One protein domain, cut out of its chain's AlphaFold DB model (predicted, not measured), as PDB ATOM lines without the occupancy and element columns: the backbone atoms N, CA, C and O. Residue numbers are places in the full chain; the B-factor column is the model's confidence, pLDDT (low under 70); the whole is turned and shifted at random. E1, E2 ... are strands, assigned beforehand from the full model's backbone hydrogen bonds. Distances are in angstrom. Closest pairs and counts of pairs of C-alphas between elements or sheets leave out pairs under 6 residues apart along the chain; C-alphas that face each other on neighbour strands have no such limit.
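Overview. This is residues 440 to 556 of the 777 residues of the protein "CBM-cenC domain-containing protein" of Planctomycetes bacterium (UniProt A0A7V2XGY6). Two twisted sheets are joined where E3 runs on into E4 and stand only partly face to face: E9, in the middle of the domain, and E10 are over the antiparallel sheet E1 - E11 - E2 - E3, while E4, E5 and E6 extend the other sheet at one end. A separate hairpin, E7 and E8, lies beyond E9, away from the four-stranded sheet. The 117 printed residues hold no named helix and 11 strands, E1 to E11 in order; the class is all strand, though under half of the residues, 55, are in named elements. The five-stranded sheet, E6 - E5 - E4 = E9 - E10, is mixed. The whole is compact, with a radius of gyration of the C-alphas of 13.9 A and spans of 39 by 26 by 24 A.

Along the chain. Find C-alpha 440 at (178.042, 145.225, 137.546), where E1, residues 440 to 443, begins. E2 runs from C-alpha 463 at (162.993, 140.951, 143.262) to residue 470, 22.4 A. Next come E3, residues 475 to 479, E4, 481 to 483, E5, 489 to 493, and E6, 496 to 500. Then find E7, 505 to 508, E8, 512 to 515, E9, 518 to 520, and E10, 526 to 528. E11, residues 537 to 547, spans 24.3 A, bends by 77 degrees at residue 540 and ends at C-alpha 547 at (162.407, 136.185, 141.948).

Arrangement. Begin at E1, the antiparallel neighbour of E11, with N 443 and O 539 2.8 A apart. E11 and E2 are antiparallel, with N 467 and O 542 at 2.8 A. In the hairpin E2 and E3, look for N 466 and O 478 at 2.8 A. E3 runs on into E4 at 34 degrees. E4, E5 and E6 form a meander, each strand the antiparallel neighbour of the one before: find N 490 and O 482 at 2.8 A, then N 491 and O 498 at 2.9 A. E4 and E9 are parallel, with N 520 and O 481 at 2.8 A. E9 and E10 are a hairpin, with N 527 and O 519 at 2.8 A. Between the sheets, the closest C-alphas of E2 and E9 are those of Met 466 and Cys 518, 7.9 A apart. The hairpin E7 and E8 has N 506 and O 514 at 2.9 A, and E8 runs on into E9 at 37 degrees.

Size, cuts and confidence. The C-alphas of Pro 534 and Asp 555, the two farthest apart, are 40.7 A from each other. The printed part has no cut. The link from E1 to E2 is long, 19 residues, and its residues 452 to 453 pair antiparallel with residues 527 to 528 of E10. The mean pLDDT of the printed part is 91.7, and residue 495 is under 70.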
ATOM      1  N   VAL A 440     176.901 145.148 136.636       97.56
ATOM      2  CA  VAL A 440     178.042 145.225 137.546       97.56
ATOM      3  C   VAL A 440     178.558 146.650 137.625       97.56
ATOM      4  O   VAL A 440     178.690 147.333 136.609       97.56
ATOM      5  N   ARG A 441     178.893 147.073 138.842       96.00
ATOM      6  CA  ARG A 441     179.618 148.313 139.108       96.00
ATOM      7  C   ARG A 441     180.805 148.023 140.011       96.00
ATOM      8  O   ARG A 441     180.617 147.514 141.109       96.00
ATOM      9  N   ASP A 442     182.003 148.400 139.586       95.88
ATOM     10  CA  ASP A 442     183.169 148.379 140.467       95.88
ATOM     11  C   ASP A 442     183.114 149.558 141.451       95.88
ATOM     12  O   ASP A 442     182.915 150.709 141.053       95.88
ATOM     13  N   LEU A 443     183.270 149.259 142.739       95.75
ATOM     14  CA  LEU A 443     183.253 150.228 143.830       95.75
ATOM     15  C   LEU A 443     184.660 150.525 144.329       95.75
ATOM     16  O   LEU A 443     185.447 149.617 144.618       95.75
ATOM     17  N   ALA A 444     184.948 151.811 144.493       94.94
ATOM     18  CA  ALA A 444     186.147 152.295 145.151       94.94
ATOM     19  C   ALA A 444     185.899 152.509 146.650       94.94
ATOM     20  O   ALA A 444     184.777 152.731 147.100       94.94
ATOM     21  N   LYS A 445     186.982 152.546 147.436       92.62
ATOM     22  CA  LYS A 445     186.915 152.841 148.881       92.62
ATOM     23  C   LYS A 445     186.199 154.160 149.178       92.62
ATOM     24  O   LYS A 445     185.486 154.265 150.173       92.62
ATOM     25  N   ASP A 446     186.371 155.143 148.300       93.81
ATOM     26  CA  ASP A 446     185.808 156.481 148.456       93.81
ATOM     27  C   ASP A 446     184.312 156.558 148.124       93.81
ATOM     28  O   ASP A 446     183.707 157.599 148.379       93.81
ATOM     29  N   ASP A 447     183.695 155.498 147.590       94.88
ATOM     30  CA  ASP A 447     182.245 155.448 147.350       94.88
ATOM     31  C   ASP A 447     181.447 155.227 148.647       94.88
ATOM     32  O   ASP A 447     180.245 155.492 148.705       94.88
ATOM     33  N   ALA A 448     182.115 154.783 149.716       94.06
ATOM     34  CA  ALA A 448     181.515 154.531 151.017       94.06
ATOM     35  C   ALA A 448     180.701 155.732 151.543       94.06
ATOM     36  O   ALA A 448     181.196 156.850 151.686       94.06
ATOM     37  N   GLY A 449     179.430 155.486 151.863       94.00
ATOM     38  CA  GLY A 449     178.474 156.457 152.395       94.00
ATOM     39  C   GLY A 449     177.882 157.424 151.366       94.00
ATOM     40  O   GLY A 449     176.933 158.143 151.703       94.00
ATOM     41  N   LYS A 450     178.385 157.445 150.126       95.56
ATOM     42  CA  LYS A 450     177.923 158.353 149.069       95.56
ATOM     43  C   LYS A 450     176.780 157.728 148.284       95.56
ATOM     44  O   LYS A 450     176.804 156.542 147.981       95.56
ATOM     45  N   ILE A 451     175.783 158.542 147.947       97.12
ATOM     46  CA  ILE A 451     174.722 158.122 147.031       97.12
ATOM     47  C   ILE A 451     175.260 158.225 145.606       97.12
ATOM     48  O   ILE A 451     175.731 159.289 145.205       97.12
ATOM     49  N   ALA A 452     175.152 157.139 144.848       96.25
ATOM     50  CA  ALA A 452     175.423 157.119 143.421       96.25
ATOM     51  C   ALA A 452     174.223 156.537 142.674       96.25
ATOM     52  O   ALA A 452     173.694 155.485 143.036       96.25
ATOM     53  N   LYS A 453     173.815 157.226 141.610       97.06
ATOM     54  CA  LYS A 453     172.875 156.693 140.630       97.06
ATOM     55  C   LYS A 453     173.608 155.669 139.759       97.06
ATOM     56  O   LYS A 453     174.756 155.899 139.377       97.06
ATOM     57  N   LEU A 454     172.960 154.547 139.466       96.25
ATOM     58  CA  LEU A 454     173.456 153.581 138.496       96.25
ATOM     59  C   LEU A 454     173.007 153.997 137.094       96.25
ATOM     60  O   LEU A 454     171.845 154.349 136.890       96.25
ATOM     61  N   ASP A 455     173.903 153.888 136.116       92.69
ATOM     62  CA  ASP A 455     173.580 154.050 134.692       92.69
ATOM     63  C   ASP A 455     172.917 152.775 134.142       92.69
ATOM     64  O   ASP A 455     173.276 152.236 133.097       92.69
ATOM     65  N   TRP A 456     171.961 152.251 134.906       96.19
ATOM     66  CA  TRP A 456     171.256 151.008 134.657       96.19
ATOM     67  C   TRP A 456     169.831 151.113 135.195       96.19
ATOM     68  O   TRP A 456     169.595 151.628 136.292       96.19
ATOM     69  N   LYS A 457     168.882 150.589 134.418       94.81
ATOM     70  CA  LYS A 457     167.491 150.415 134.830       94.81
ATOM     71  C   LYS A 457     167.116 148.941 134.739       94.81
ATOM     72  O   LYS A 457     167.436 148.318 133.726       94.81
ATOM     73  N   PRO A 458     166.383 148.409 135.728       96.00
ATOM     74  CA  PRO A 458     165.792 147.087 135.620       96.00
ATOM     75  C   PRO A 458     164.961 146.947 134.332       96.00
ATOM     76  O   PRO A 458     164.066 147.765 134.110       96.00
ATOM     77  N   PRO A 459     165.185 145.913 133.502       95.12
ATOM     78  CA  PRO A 459     164.396 145.702 132.285       95.12
ATOM     79  C   PRO A 459     162.933 145.332 132.557       95.12
ATOM     80  O   PRO A 459     162.089 145.450 131.673       95.12
ATOM     81  N   PHE A 460     162.630 144.851 133.762       94.38
ATOM     82  CA  PHE A 460     161.280 144.546 134.221       94.38
ATOM     83  C   PHE A 460     161.221 144.564 135.760       94.38
ATOM     84  O   PHE A 460     162.251 144.379 136.421       94.38
ATOM     85  N   PRO A 461     160.034 144.761 136.365       92.31
ATOM     86  CA  PRO A 461     159.868 144.634 137.810       92.31
ATOM     87  C   PRO A 461     160.188 143.209 138.273       92.31
ATOM     88  O   PRO A 461     159.658 142.243 137.726       92.31
ATOM     89  N   ALA A 462     161.039 143.062 139.287       94.19
ATOM     90  CA  ALA A 462     161.403 141.787 139.903       94.19
ATOM     91  C   ALA A 462     161.957 142.024 141.317       94.19
ATOM     92  O   ALA A 462     162.223 143.158 141.715       94.19
ATOM     93  N   GLN A 463     162.143 140.949 142.080       94.62
ATOM     94  CA  GLN A 463     162.993 140.951 143.262       94.62
ATOM     95  C   GLN A 463     164.436 140.862 142.766       94.62
ATOM     96  O   GLN A 463     164.909 139.788 142.387       94.62
ATOM     97  N   TRP A 464     165.110 142.005 142.744       96.88
ATOM     98  CA  TRP A 464     166.507 142.123 142.348       96.88
ATOM     99  C   TRP A 464     167.420 141.875 143.546       96.88
ATOM    100  O   TRP A 464     167.172 142.402 144.635       96.88
ATOM    101  N   ARG A 465     168.465 141.075 143.342       96.06
ATOM    102  CA  ARG A 465     169.519 140.813 144.325       96.06
ATOM    103  C   ARG A 465     170.762 141.607 143.949       96.06
ATOM    104  O   ARG A 465     171.043 141.755 142.761       96.06
ATOM    105  N   MET A 466     171.446 142.143 144.954       96.94
ATOM    106  CA  MET A 466     172.715 142.841 144.831       96.94
ATOM    107  C   MET A 466     173.766 142.205 145.733       96.94
ATOM    108  O   MET A 466     173.574 142.122 146.944       96.94
ATOM    109  N   ASP A 467     174.879 141.823 145.129       97.81
ATOM    110  CA  ASP A 467     176.016 141.188 145.778       97.81
ATOM    111  C   ASP A 467     177.195 142.146 145.821       97.81
ATOM    112  O   ASP A 467     177.752 142.503 144.782       97.81
ATOM    113  N   TRP A 468     177.583 142.561 147.022       96.56
ATOM    114  CA  TRP A 468     178.672 143.504 147.243       96.56
ATOM    115  C   TRP A 468     179.956 142.765 147.592       96.56
ATOM    116  O   TRP A 468     180.007 142.071 148.610       96.56
ATOM    117  N   ARG A 469     181.023 142.964 146.812       96.19
ATOM    118  CA  ARG A 469     182.352 142.477 147.197       96.19
ATOM    119  C   ARG A 469     182.882 143.250 148.408       96.19
ATOM    120  O   ARG A 469     182.889 144.483 148.428       96.19
ATOM    121  N   ARG A 470     183.361 142.524 149.415       92.56
ATOM    122  CA  ARG A 470     184.044 143.047 150.608       92.56
ATOM    123  C   ARG A 470     185.557 143.079 150.413       92.56
ATOM    124  O   ARG A 470     186.110 142.290 149.651       92.56
ATOM    125  N   GLU A 471     186.245 143.926 151.183       89.69
ATOM    126  CA  GLU A 471     187.722 143.989 151.186       89.69
ATOM    127  C   GLU A 471     188.406 142.656 151.556       89.69
ATOM    128  O   GLU A 471     189.551 142.434 151.173       89.69
ATOM    129  N   ASP A 472     187.729 141.768 152.288       89.25
ATOM    130  CA  ASP A 472     188.238 140.443 152.668       89.25
ATOM    131  C   ASP A 472     187.980 139.355 151.603       89.25
ATOM    132  O   ASP A 472     188.309 138.184 151.822       89.25
ATOM    133  N   GLY A 473     187.411 139.722 150.451       90.75
ATOM    134  CA  GLY A 473     187.092 138.810 149.352       90.75
ATOM    135  C   GLY A 473     185.754 138.081 149.506       90.75
ATOM    136  O   GLY A 473     185.375 137.325 148.616       90.75
ATOM    137  N   LEU A 474     185.017 138.291 150.600       94.56
ATOM    138  CA  LEU A 474     183.666 137.750 150.778       94.56
ATOM    139  C   LEU A 474     182.615 138.626 150.080       94.56
ATOM    140  O   LEU A 474     182.923 139.722 149.603       94.56
ATOM    141  N   THR A 475     181.375 138.148 150.032       95.38
ATOM    142  CA  THR A 475     180.247 138.868 149.429       95.38
ATOM    143  C   THR A 475     179.156 139.076 150.470       95.38
ATOM    144  O   THR A 475     178.815 138.133 151.175       95.38
ATOM    145  N   ASP A 476     178.590 140.282 150.544       94.25
ATOM    146  CA  ASP A 476     177.333 140.519 151.259       94.25
ATOM    147  C   ASP A 476     176.190 140.602 150.238       94.25
ATOM    148  O   ASP A 476     176.265 141.395 149.298       94.25
ATOM    149  N   SER A 477     175.119 139.835 150.427       94.69
ATOM    150  CA  SER A 477     173.949 139.847 149.548       94.69
ATOM    151  C   SER A 477     172.797 140.660 150.131       94.69
ATOM    152  O   SER A 477     172.474 140.548 151.314       94.69
ATOM    153  N   TRP A 478     172.146 141.458 149.285       94.44
ATOM    154  CA  TRP A 478     171.059 142.363 149.657       94.44
ATOM    155  C   TRP A 478     169.937 142.347 148.621       94.44
ATOM    156  O   TRP A 478     170.187 142.283 147.417       94.44
ATOM    157  N   GLU A 479     168.688 142.493 149.056       94.56
ATOM    158  CA  GLU A 479     167.592 142.780 148.127       94.56
ATOM    159  C   GLU A 479     167.546 144.269 147.783       94.56
ATOM    160  O   GLU A 479     167.574 145.111 148.682       94.56
ATOM    161  N   ILE A 480     167.381 144.614 146.506       96.62
ATOM    162  CA  ILE A 480     167.123 145.999 146.098       96.62
ATOM    163  C   ILE A 480     165.672 146.347 146.437       96.62
ATOM    164  O   ILE A 480     164.743 145.698 145.954       96.62
ATOM    165  N   VAL A 481     165.461 147.381 147.255       96.81
ATOM    166  CA  VAL A 481     164.104 147.806 147.640       96.81
ATOM    167  C   VAL A 481     163.508 148.771 146.619       96.81
ATOM    168  O   VAL A 481     164.200 149.649 146.116       96.81
ATOM    169  N   ALA A 482     162.218 148.650 146.319       94.81
ATOM    170  CA  ALA A 482     161.547 149.514 145.342       94.81
ATOM    171  C   ALA A 482     160.672 150.562 146.038       94.81
ATOM    172  O   ALA A 482     159.925 150.235 146.962       94.81
ATOM    173  N   GLN A 483     160.752 151.823 145.621       95.12
ATOM    174  CA  GLN A 483     159.958 152.899 146.209       95.12
ATOM    175  C   GLN A 483     158.496 152.836 145.740       95.12
ATOM    176  O   GLN A 483     158.210 152.769 144.548       95.12
ATOM    177  N   ARG A 484     157.557 152.902 146.684       89.19
ATOM    178  CA  ARG A 484     156.107 152.961 146.455       89.19
ATOM    179  C   ARG A 484     155.619 154.402 146.355       89.19
ATOM    180  O   ARG A 484     156.299 155.339 146.771       89.19
ATOM    181  N   SER A 485     154.396 154.585 145.855       86.06
ATOM    182  CA  SER A 485     153.731 155.891 145.720       86.06
ATOM    183  C   SER A 485     153.629 156.671 147.041       86.06
ATOM    184  O   SER A 485     153.820 157.889 147.029       86.06
ATOM    185  N   ASP A 486     153.459 155.990 148.176       81.44
ATOM    186  CA  ASP A 486     153.439 156.574 149.530       81.44
ATOM    187  C   ASP A 486     154.811 157.095 150.016       81.44
ATOM    188  O   ASP A 486     154.908 157.717 151.070       81.44
ATOM    189  N   GLY A 487     155.877 156.869 149.241       89.00
ATOM    190  CA  GLY A 487     157.245 157.280 149.551       89.00
ATOM    191  C   GLY A 487     158.043 156.253 150.354       89.00
ATOM    192  O   GLY A 487     159.272 156.354 150.366       89.00
ATOM    193  N   ASN A 488     157.387 155.260 150.962       94.31
ATOM    194  CA  ASN A 488     158.055 154.121 151.580       94.31
ATOM    195  C   ASN A 488     158.597 153.173 150.507       94.31
ATOM    196  O   ASN A 488     158.319 153.308 149.318       94.31
ATOM    197  N   PHE A 489     159.371 152.187 150.933       96.19
ATOM    198  CA  PHE A 489     159.958 151.179 150.071       96.19
ATOM    199  C   PHE A 489     159.389 149.799 150.391       96.19
ATOM    200  O   PHE A 489     159.051 149.499 151.540       96.19
ATOM    201  N   VAL A 490     159.307 148.948 149.375       92.44
ATOM    202  CA  VAL A 490     159.005 147.526 149.522       92.44
ATOM    203  C   VAL A 490     160.272 146.701 149.419       92.44
ATOM    204  O   VAL A 490     161.065 146.863 148.491       92.44
ATOM    205  N   LYS A 491     160.424 145.781 150.366       91.94
ATOM    206  CA  LYS A 491     161.420 144.722 150.343       91.94
ATOM    207  C   LYS A 491     160.715 143.392 150.099       91.94
ATOM    208  O   LYS A 491     159.886 142.993 150.909       91.94
ATOM    209  N   HIS A 492     161.026 142.715 148.998       86.31
ATOM    210  CA  HIS A 492     160.447 141.410 148.672       86.31
ATOM    211  C   HIS A 492     161.364 140.271 149.115       86.31
ATOM    212  O   HIS A 492     162.572 140.356 148.925       86.31
ATOM    213  N   TRP A 493     160.792 139.190 149.647       84.81
ATOM    214  CA  TRP A 493     161.507 137.943 149.912       84.81
ATOM    215  C   TRP A 493     160.594 136.727 149.738       84.81
ATOM    216  O   TRP A 493     159.669 136.536 150.526       84.81
ATOM    217  N   LEU A 494     160.860 135.891 148.727       75.06
ATOM    218  CA  LEU A 494     160.156 134.618 148.482       75.06
ATOM    219  C   LEU A 494     158.622 134.728 148.614       75.06
ATOM    220  O   LEU A 494     157.975 133.922 149.279       75.06
ATOM    221  N   GLY A 495     158.036 135.753 147.990       69.00
ATOM    222  CA  GLY A 495     156.589 136.001 148.008       69.00
ATOM    223  C   GLY A 495     156.069 136.783 149.221       69.00
ATOM    224  O   GLY A 495     154.900 137.156 149.237       69.00
ATOM    225  N   ARG A 496     156.917 137.087 150.209       75.25
ATOM    226  CA  ARG A 496     156.615 138.020 151.306       75.25
ATOM    227  C   ARG A 496     157.097 139.424 150.958       75.25
ATOM    228  O   ARG A 496     158.010 139.592 150.149       75.25
ATOM    229  N   ALA A 497     156.475 140.429 151.561       83.38
ATOM    230  CA  ALA A 497     156.834 141.824 151.371       83.38
ATOM    231  C   ALA A 497     156.863 142.551 152.716       83.38
ATOM    232  O   ALA A 497     155.865 142.556 153.432       83.38
ATOM    233  N   ASP A 498     157.982 143.206 153.005       87.62
ATOM    234  CA  ASP A 498     158.162 144.073 154.164       87.62
ATOM    235  C   ASP A 498     158.245 145.537 153.725       87.62
ATOM    236  O   ASP A 498     158.647 145.857 152.601       87.62
ATOM    237  N   THR A 499     157.885 146.444 154.630       91.44
ATOM    238  CA  THR A 499     158.002 147.886 154.397       91.44
ATOM    239  C   THR A 499     159.312 148.409 154.985       91.44
ATOM    240  O   THR A 499     159.627 148.194 156.159       91.44
ATOM    241  N   VAL A 500     160.062 149.145 154.171       94.56
ATOM    242  CA  VAL A 500     161.205 149.958 154.593       94.56
ATOM    243  C   VAL A 500     160.763 151.428 154.568       94.56
ATOM    244  O   VAL A 500     160.173 151.864 153.579       94.56
ATOM    245  N   PRO A 501     160.977 152.207 155.643       95.88
ATOM    246  CA  PRO A 501     160.473 153.579 155.722       95.88
ATOM    247  C   PRO A 501     161.105 154.491 154.663       95.88
ATOM    248  O   PRO A 501     162.225 154.251 154.214       95.88
ATOM    249  N   ALA A 502     160.421 155.584 154.313       95.12
ATOM    250  CA  ALA A 502     160.861 156.550 153.295       95.12
ATOM    251  C   ALA A 502     162.270 157.139 153.522       95.12
ATOM    252  O   ALA A 502     162.967 157.491 152.576       95.12
ATOM    253  N   ASN A 503     162.728 157.218 154.775       95.19
ATOM    254  CA  ASN A 503     164.084 157.666 155.106       95.19
ATOM    255  C   ASN A 503     165.153 156.562 154.963       95.19
ATOM    256  O   ASN A 503     166.302 156.792 155.331       95.19
ATOM    257  N   ARG A 504     164.777 155.363 154.494       94.88
ATOM    258  CA  ARG A 504     165.602 154.148 154.374       94.88
ATOM    259  C   ARG A 504     166.249 153.675 155.679       94.88
ATOM    260  O   ARG A 504     167.062 152.754 155.651       94.88
ATOM    261  N   LYS A 505     165.915 154.271 156.826       94.56
ATOM    262  CA  LYS A 505     166.553 153.945 158.100       94.56
ATOM    263  C   LYS A 505     166.077 152.577 158.569       94.56
ATOM    264  O   LYS A 505     164.883 152.347 158.759       94.56
ATOM    265  N   ARG A 506     167.025 151.677 158.788       90.50
ATOM    266  CA  ARG A 506     166.799 150.351 159.358       90.50
ATOM    267  C   ARG A 506     167.700 150.161 160.565       90.50
ATOM    268  O   ARG A 506     168.634 150.930 160.804       90.50
ATOM    269  N   TRP A 507     167.359 149.153 161.350       87.50
ATOM    270  CA  TRP A 507     168.183 148.670 162.438       87.50
ATOM    271  C   TRP A 507     168.254 147.152 162.342       87.50
ATOM    272  O   TRP A 507     167.233 146.502 162.119       87.50
ATOM    273  N   THR A 508     169.457 146.609 162.479       84.12
ATOM    274  CA  THR A 508     169.654 145.183 162.736       84.12
ATOM    275  C   THR A 508     170.629 145.024 163.879       84.12
ATOM    276  O   THR A 508     171.443 145.902 164.153       84.12
ATOM    277  N   THR A 509     170.571 143.857 164.484       80.00
ATOM    278  CA  THR A 509     171.405 143.450 165.596       80.00
ATOM    279  C   THR A 509     172.910 143.532 165.294       80.00
ATOM    280  O   THR A 509     173.686 143.959 166.138       80.00
ATOM    281  N   VAL A 510     173.320 143.195 164.065       81.88
ATOM    282  CA  VAL A 510     174.735 143.171 163.645       81.88
ATOM    283  C   VAL A 510     175.213 144.527 163.117       81.88
ATOM    284  O   VAL A 510     176.333 144.946 163.395       81.88
ATOM    285  N   LEU A 511     174.387 145.227 162.334       84.19
ATOM    286  CA  LEU A 511     174.792 146.482 161.680       84.19
ATOM    287  C   LEU A 511     174.447 147.731 162.502       84.19
ATOM    288  O   LEU A 511     174.799 148.844 162.111       84.19
ATOM    289  N   GLY A 512     173.720 147.579 163.610       87.06
ATOM    290  CA  GLY A 512     173.110 148.700 164.310       87.06
ATOM    291  C   GLY A 512     172.145 149.454 163.394       87.06
ATOM    292  O   GLY A 512     171.456 148.854 162.567       87.06
ATOM    293  N   SER A 513     172.078 150.782 163.539       89.31
ATOM    294  CA  SER A 513     171.254 151.621 162.664       89.31
ATOM    295  C   SER A 513     172.011 152.045 161.407       89.31
ATOM    296  O   SER A 513     173.111 152.582 161.499       89.31
ATOM    297  N   PHE A 514     171.386 151.873 160.243       91.75
ATOM    298  CA  PHE A 514     171.968 152.206 158.942       91.75
ATOM    299  C   PHE A 514     170.901 152.703 157.958       91.75
ATOM    300  O   PHE A 514     169.697 152.590 158.203       91.75
ATOM    301  N   LEU A 515     171.357 153.267 156.837       93.81
ATOM    302  CA  LEU A 515     170.516 153.590 155.686       93.81
ATOM    303  C   LEU A 515     170.577 152.434 154.692       93.81
ATOM    304  O   LEU A 515     171.667 151.990 154.344       93.81
ATOM    305  N   TYR A 516     169.418 151.961 154.240       95.38
ATOM    306  CA  TYR A 516     169.332 150.840 153.312       95.38
ATOM    307  C   TYR A 516     170.122 151.133 152.017       95.38
ATOM    308  O   TYR A 516     169.873 152.171 151.394       95.38
ATOM    309  N   PRO A 517     171.074 150.272 151.617       95.94
ATOM    310  CA  PRO A 517     172.172 150.655 150.727       95.94
ATOM    311  C   PRO A 517     171.849 150.594 149.232       95.94
ATOM    312  O   PRO A 517     172.641 151.075 148.434       95.94
ATOM    313  N   CYS A 518     170.732 150.005 148.818       97.38
ATOM    314  CA  CYS A 518     170.363 149.919 147.406       97.38
ATOM    315  C   CYS A 518     168.853 150.005 147.216       97.38
ATOM    316  O   CYS A 518     168.090 149.374 147.950       97.38
ATOM    317  N   TRP A 519     168.413 150.801 146.244       97.94
ATOM    318  CA  TRP A 519     166.992 150.963 145.958       97.94
ATOM    319  C   TRP A 519     166.726 151.337 144.503       97.94
ATOM    320  O   TRP A 519     167.604 151.829 143.801       97.94
ATOM    321  N   ILE A 520     165.483 151.132 144.079       97.44
ATOM    322  CA  ILE A 520     164.913 151.670 142.845       97.44
ATOM    323  C   ILE A 520     163.903 152.744 143.247       97.44
ATOM    324  O   ILE A 520     163.044 152.499 144.098       97.44
ATOM    325  N   ASP A 521     164.030 153.949 142.699       95.19
ATOM    326  CA  ASP A 521     163.099 155.044 142.979       95.19
ATOM    327  C   ASP A 521     161.781 154.923 142.189       95.19
ATOM    328  O   ASP A 521     161.572 153.997 141.400       95.19
ATOM    329  N   LYS A 522     160.860 155.867 142.405       90.62
ATOM    330  CA  LYS A 522     159.549 155.907 141.727       90.62
ATOM    331  C   LYS A 522     159.646 156.051 140.203       90.62
ATOM    332  O   LYS A 522     158.671 155.768 139.514       90.62
ATOM    333  N   GLN A 523     160.775 156.530 139.684       87.69
ATOM    334  CA  GLN A 523     161.041 156.700 138.256       87.69
ATOM    335  C   GLN A 523     161.715 155.459 137.645       87.69
ATOM    336  O   GLN A 523     162.034 155.450 136.451       87.69
ATOM    337  N   GLY A 524     161.925 154.411 138.447       90.69
ATOM    338  CA  GLY A 524     162.607 153.193 138.025       90.69
ATOM    339  C   GLY A 524     164.125 153.348 137.936       90.69
ATOM    340  O   GLY A 524     164.778 152.497 137.335       90.69
ATOM    341  N   GLU A 525     164.701 154.419 138.490       95.12
ATOM    342  CA  GLU A 525     166.151 154.613 138.519       95.12
ATOM    343  C   GLU A 525     166.748 153.841 139.695       95.12
ATOM    344  O   GLU A 525     166.267 153.945 140.828       95.12
ATOM    345  N   ALA A 526     167.809 153.078 139.439       97.44
ATOM    346  CA  ALA A 526     168.515 152.348 140.479       97.44
ATOM    347  C   ALA A 526     169.598 153.225 141.127       97.44
ATOM    348  O   ALA A 526     170.352 153.930 140.454       97.44
ATOM    349  N   HIS A 527     169.696 153.152 142.450       98.00
ATOM    350  CA  HIS A 527     170.645 153.910 143.258       98.00
ATOM    351  C   HIS A 527     171.324 153.006 144.276       98.00
ATOM    352  O   HIS A 527     170.737 152.048 144.788       98.00
ATOM    353  N   ILE A 528     172.550 153.380 144.619       97.38
ATOM    354  CA  ILE A 528     173.345 152.744 145.660       97.38
ATOM    355  C   ILE A 528     173.866 153.769 146.664       97.38
ATOM    356  O   ILE A 528     174.101 154.930 146.339       97.38
ATOM    357  N   GLN A 529     174.074 153.312 147.891       96.19
ATOM    358  CA  GLN A 529     174.775 154.003 148.957       96.19
ATOM    359  C   GLN A 529     175.561 152.963 149.770       96.19
ATOM    360  O   GLN A 529     175.042 152.473 150.778       96.19
ATOM    361  N   PRO A 530     176.782 152.596 149.332       94.81
ATOM    362  CA  PRO A 530     177.613 151.623 150.033       94.81
ATOM    363  C   PRO A 530     177.781 151.992 151.508       94.81
ATOM    364  O   PRO A 530     177.936 153.171 151.840       94.81
ATOM    365  N   LEU A 531     177.754 151.015 152.412       90.88
ATOM    366  CA  LEU A 531     177.921 151.304 153.836       90.88
ATOM    367  C   LEU A 531     179.353 151.778 154.132       90.88
ATOM    368  O   LEU A 531     180.323 151.289 153.561       90.88
ATOM    369  N   ALA A 532     179.490 152.741 155.049       84.00
ATOM    370  CA  ALA A 532     180.803 153.204 155.511       84.00
ATOM    371  C   ALA A 532     181.369 152.365 156.669       84.00
ATOM    372  O   ALA A 532     182.580 152.362 156.900       84.00
ATOM    373  N   LYS A 533     180.481 151.707 157.426       82.06
ATOM    374  CA  LYS A 533     180.746 150.836 158.580       82.06
ATOM    375  C   LYS A 533     179.584 149.836 158.730       82.06
ATOM    376  O   LYS A 533     178.477 150.169 158.307       82.06
ATOM    377  N   PRO A 534     179.786 148.675 159.384       75.69
ATOM    378  CA  PRO A 534     181.062 148.157 159.890       75.69
ATOM    379  C   PRO A 534     181.969 147.582 158.791       75.69
ATOM    380  O   PRO A 534     183.179 147.536 158.986       75.69
ATOM    381  N   TYR A 535     181.414 147.216 157.635       76.25
ATOM    382  CA  TYR A 535     182.164 146.662 156.506       76.25
ATOM    383  C   TYR A 535     182.375 147.706 155.413       76.25
ATOM    384  O   TYR A 535     181.600 148.656 155.288       76.25
ATOM    385  N   ARG A 536     183.442 147.520 154.634       86.75
ATOM    386  CA  ARG A 536     183.719 148.288 153.421       86.75
ATOM    387  C   ARG A 536     183.533 147.388 152.214       86.75
ATOM    388  O   ARG A 536     184.125 146.309 152.149       86.75
ATOM    389  N   TRP A 537     182.745 147.866 151.263       93.94
ATOM    390  CA  TRP A 537     182.570 147.215 149.974       93.94
ATOM    391  C   TRP A 537     183.500 147.847 148.949       93.94
ATOM    392  O   TRP A 537     183.508 149.066 148.783       93.94
ATOM    393  N   VAL A 538     184.325 147.012 148.324       93.69
ATOM    394  CA  VAL A 538     185.364 147.406 147.370       93.69
ATOM    395  C   VAL A 538     185.460 146.313 146.316       93.69
ATOM    396  O   VAL A 538     185.596 145.140 146.659       93.69
ATOM    397  N   GLY A 539     185.421 146.701 145.044       95.12
ATOM    398  CA  GLY A 539     185.356 145.771 143.918       95.12
ATOM    399  C   GLY A 539     183.939 145.629 143.354       95.12
ATOM    400  O   GLY A 539     183.127 146.544 143.522       95.12
ATOM    401  N   PRO A 540     183.635 144.529 142.650       96.62
ATOM    402  CA  PRO A 540     182.396 144.408 141.895       96.62
ATOM    403  C   PRO A 540     181.169 144.323 142.812       96.62
ATOM    404  O   PRO A 540     181.113 143.506 143.731       96.62
ATOM    405  N   ALA A 541     180.165 145.145 142.517       97.38
ATOM    406  CA  ALA A 541     178.797 145.009 142.994       97.38
ATOM    407  C   ALA A 541     177.929 144.473 141.850       97.38
ATOM    408  O   ALA A 541     177.768 145.151 140.833       97.38
ATOM    409  N   ILE A 542     177.414 143.252 141.996       98.25
ATOM    410  CA  ILE A 542     176.688 142.522 140.947       98.25
ATOM    411  C   ILE A 542     175.189 142.565 141.224       98.25
ATOM    412  O   ILE A 542     174.775 142.430 142.367       98.25
ATOM    413  N   ILE A 543     174.377 142.731 140.180       98.44
ATOM    414  CA  ILE A 543     172.914 142.790 140.268       98.44
ATOM    415  C   ILE A 543     172.287 141.778 139.313       98.44
ATOM    416  O   ILE A 543     172.650 141.760 138.137       98.44
ATOM    417  N   TYR A 544     171.313 140.988 139.778       98.31
ATOM    418  CA  TYR A 544     170.556 140.042 138.941       98.31
ATOM    419  C   TYR A 544     169.129 139.768 139.491       98.31
ATOM    420  O   TYR A 544     168.850 140.048 140.664       98.31
ATOM    421  N   PRO A 545     168.181 139.250 138.678       97.38
ATOM    422  CA  PRO A 545     166.790 139.056 139.075       97.38
ATOM    423  C   PRO A 545     166.606 137.694 139.753       97.38
ATOM    424  O   PRO A 545     166.616 136.644 139.105       97.38
ATOM    425  N   LEU A 546     166.385 137.703 141.065       95.12
ATOM    426  CA  LEU A 546     166.245 136.480 141.852       95.12
ATOM    427  C   LEU A 546     164.849 135.861 141.717       95.12
ATOM    428  O   LEU A 546     164.721 134.665 141.465       95.12
ATOM    429  N   SER A 547     163.796 136.663 141.898       92.19
ATOM    430  CA  SER A 547     162.407 136.185 141.948       92.19
ATOM    431  C   SER A 547     161.444 137.167 141.297       92.19
ATOM    432  O   SER A 547     161.714 138.362 141.216       92.19
ATOM    433  N   ARG A 548     160.270 136.684 140.890       91.12
ATOM    434  CA  ARG A 548     159.154 137.535 140.464       91.12
ATOM    435  C   ARG A 548     158.547 138.351 141.613       91.12
ATOM    436  O   ARG A 548     158.578 137.940 142.776       91.12
ATOM    437  N   THR A 549     157.933 139.468 141.243       85.69
ATOM    438  CA  THR A 549     157.019 140.305 142.043       85.69
ATOM    439  C   THR A 549     155.646 140.330 141.366       85.69
ATOM    440  O   THR A 549     155.491 139.772 140.281       85.69
ATOM    441  N   SER A 550     154.648 140.989 141.963       77.56
ATOM    442  CA  SER A 550     153.324 141.138 141.335       77.56
ATOM    443  C   SER A 550     153.364 141.895 140.001       77.56
ATOM    444  O   SER A 550     152.522 141.649 139.151       77.56
ATOM    445  N   GLY A 551     154.352 142.776 139.801       80.31
ATOM    446  CA  GLY A 551     154.538 143.526 138.556       80.31
ATOM    447  C   GLY A 551     155.402 142.822 137.504       80.31
ATOM    448  O   GLY A 551     155.684 143.414 136.466       80.31
ATOM    449  N   THR A 552     155.887 141.603 137.758       85.88
ATOM    450  CA  THR A 552     156.723 140.878 136.787       85.88
ATOM    451  C   THR A 552     155.854 140.332 135.648       85.88
ATOM    452  O   THR A 552     154.945 139.550 135.930       85.88
ATOM    453  N   PRO A 553     156.123 140.676 134.372       85.56
ATOM    454  CA  PRO A 553     155.350 140.149 133.248       85.56
ATOM    455  C   PRO A 553     155.445 138.619 133.146       85.56
ATOM    456  O   PRO A 553     156.503 138.041 133.394       85.56
ATOM    457  N   LEU A 554     154.355 137.957 132.741       80.44
ATOM    458  CA  LEU A 554     154.275 136.488 132.659       80.44
ATOM    459  C   LEU A 554     155.245 135.870 131.640       80.44
ATOM    460  O   LEU A 554     155.604 134.697 131.750       80.44
ATOM    461  N   ASP A 555     155.671 136.651 130.649       83.06
ATOM    462  CA  ASP A 555     156.647 136.244 129.643       83.06
ATOM    463  C   ASP A 555     158.106 136.481 130.069       83.06
ATOM    464  O   ASP A 555     159.026 136.092 129.348       83.06
ATOM    465  N   ARG A 556     158.341 137.047 131.262       91.31
ATOM    466  CA  ARG A 556     159.674 137.223 131.855       91.31
ATOM    467  C   ARG A 556     159.963 136.148 132.894       91.31
ATOM    468  O   ARG A 556     159.089 135.721 133.641       91.31
TER     469      ARG A 556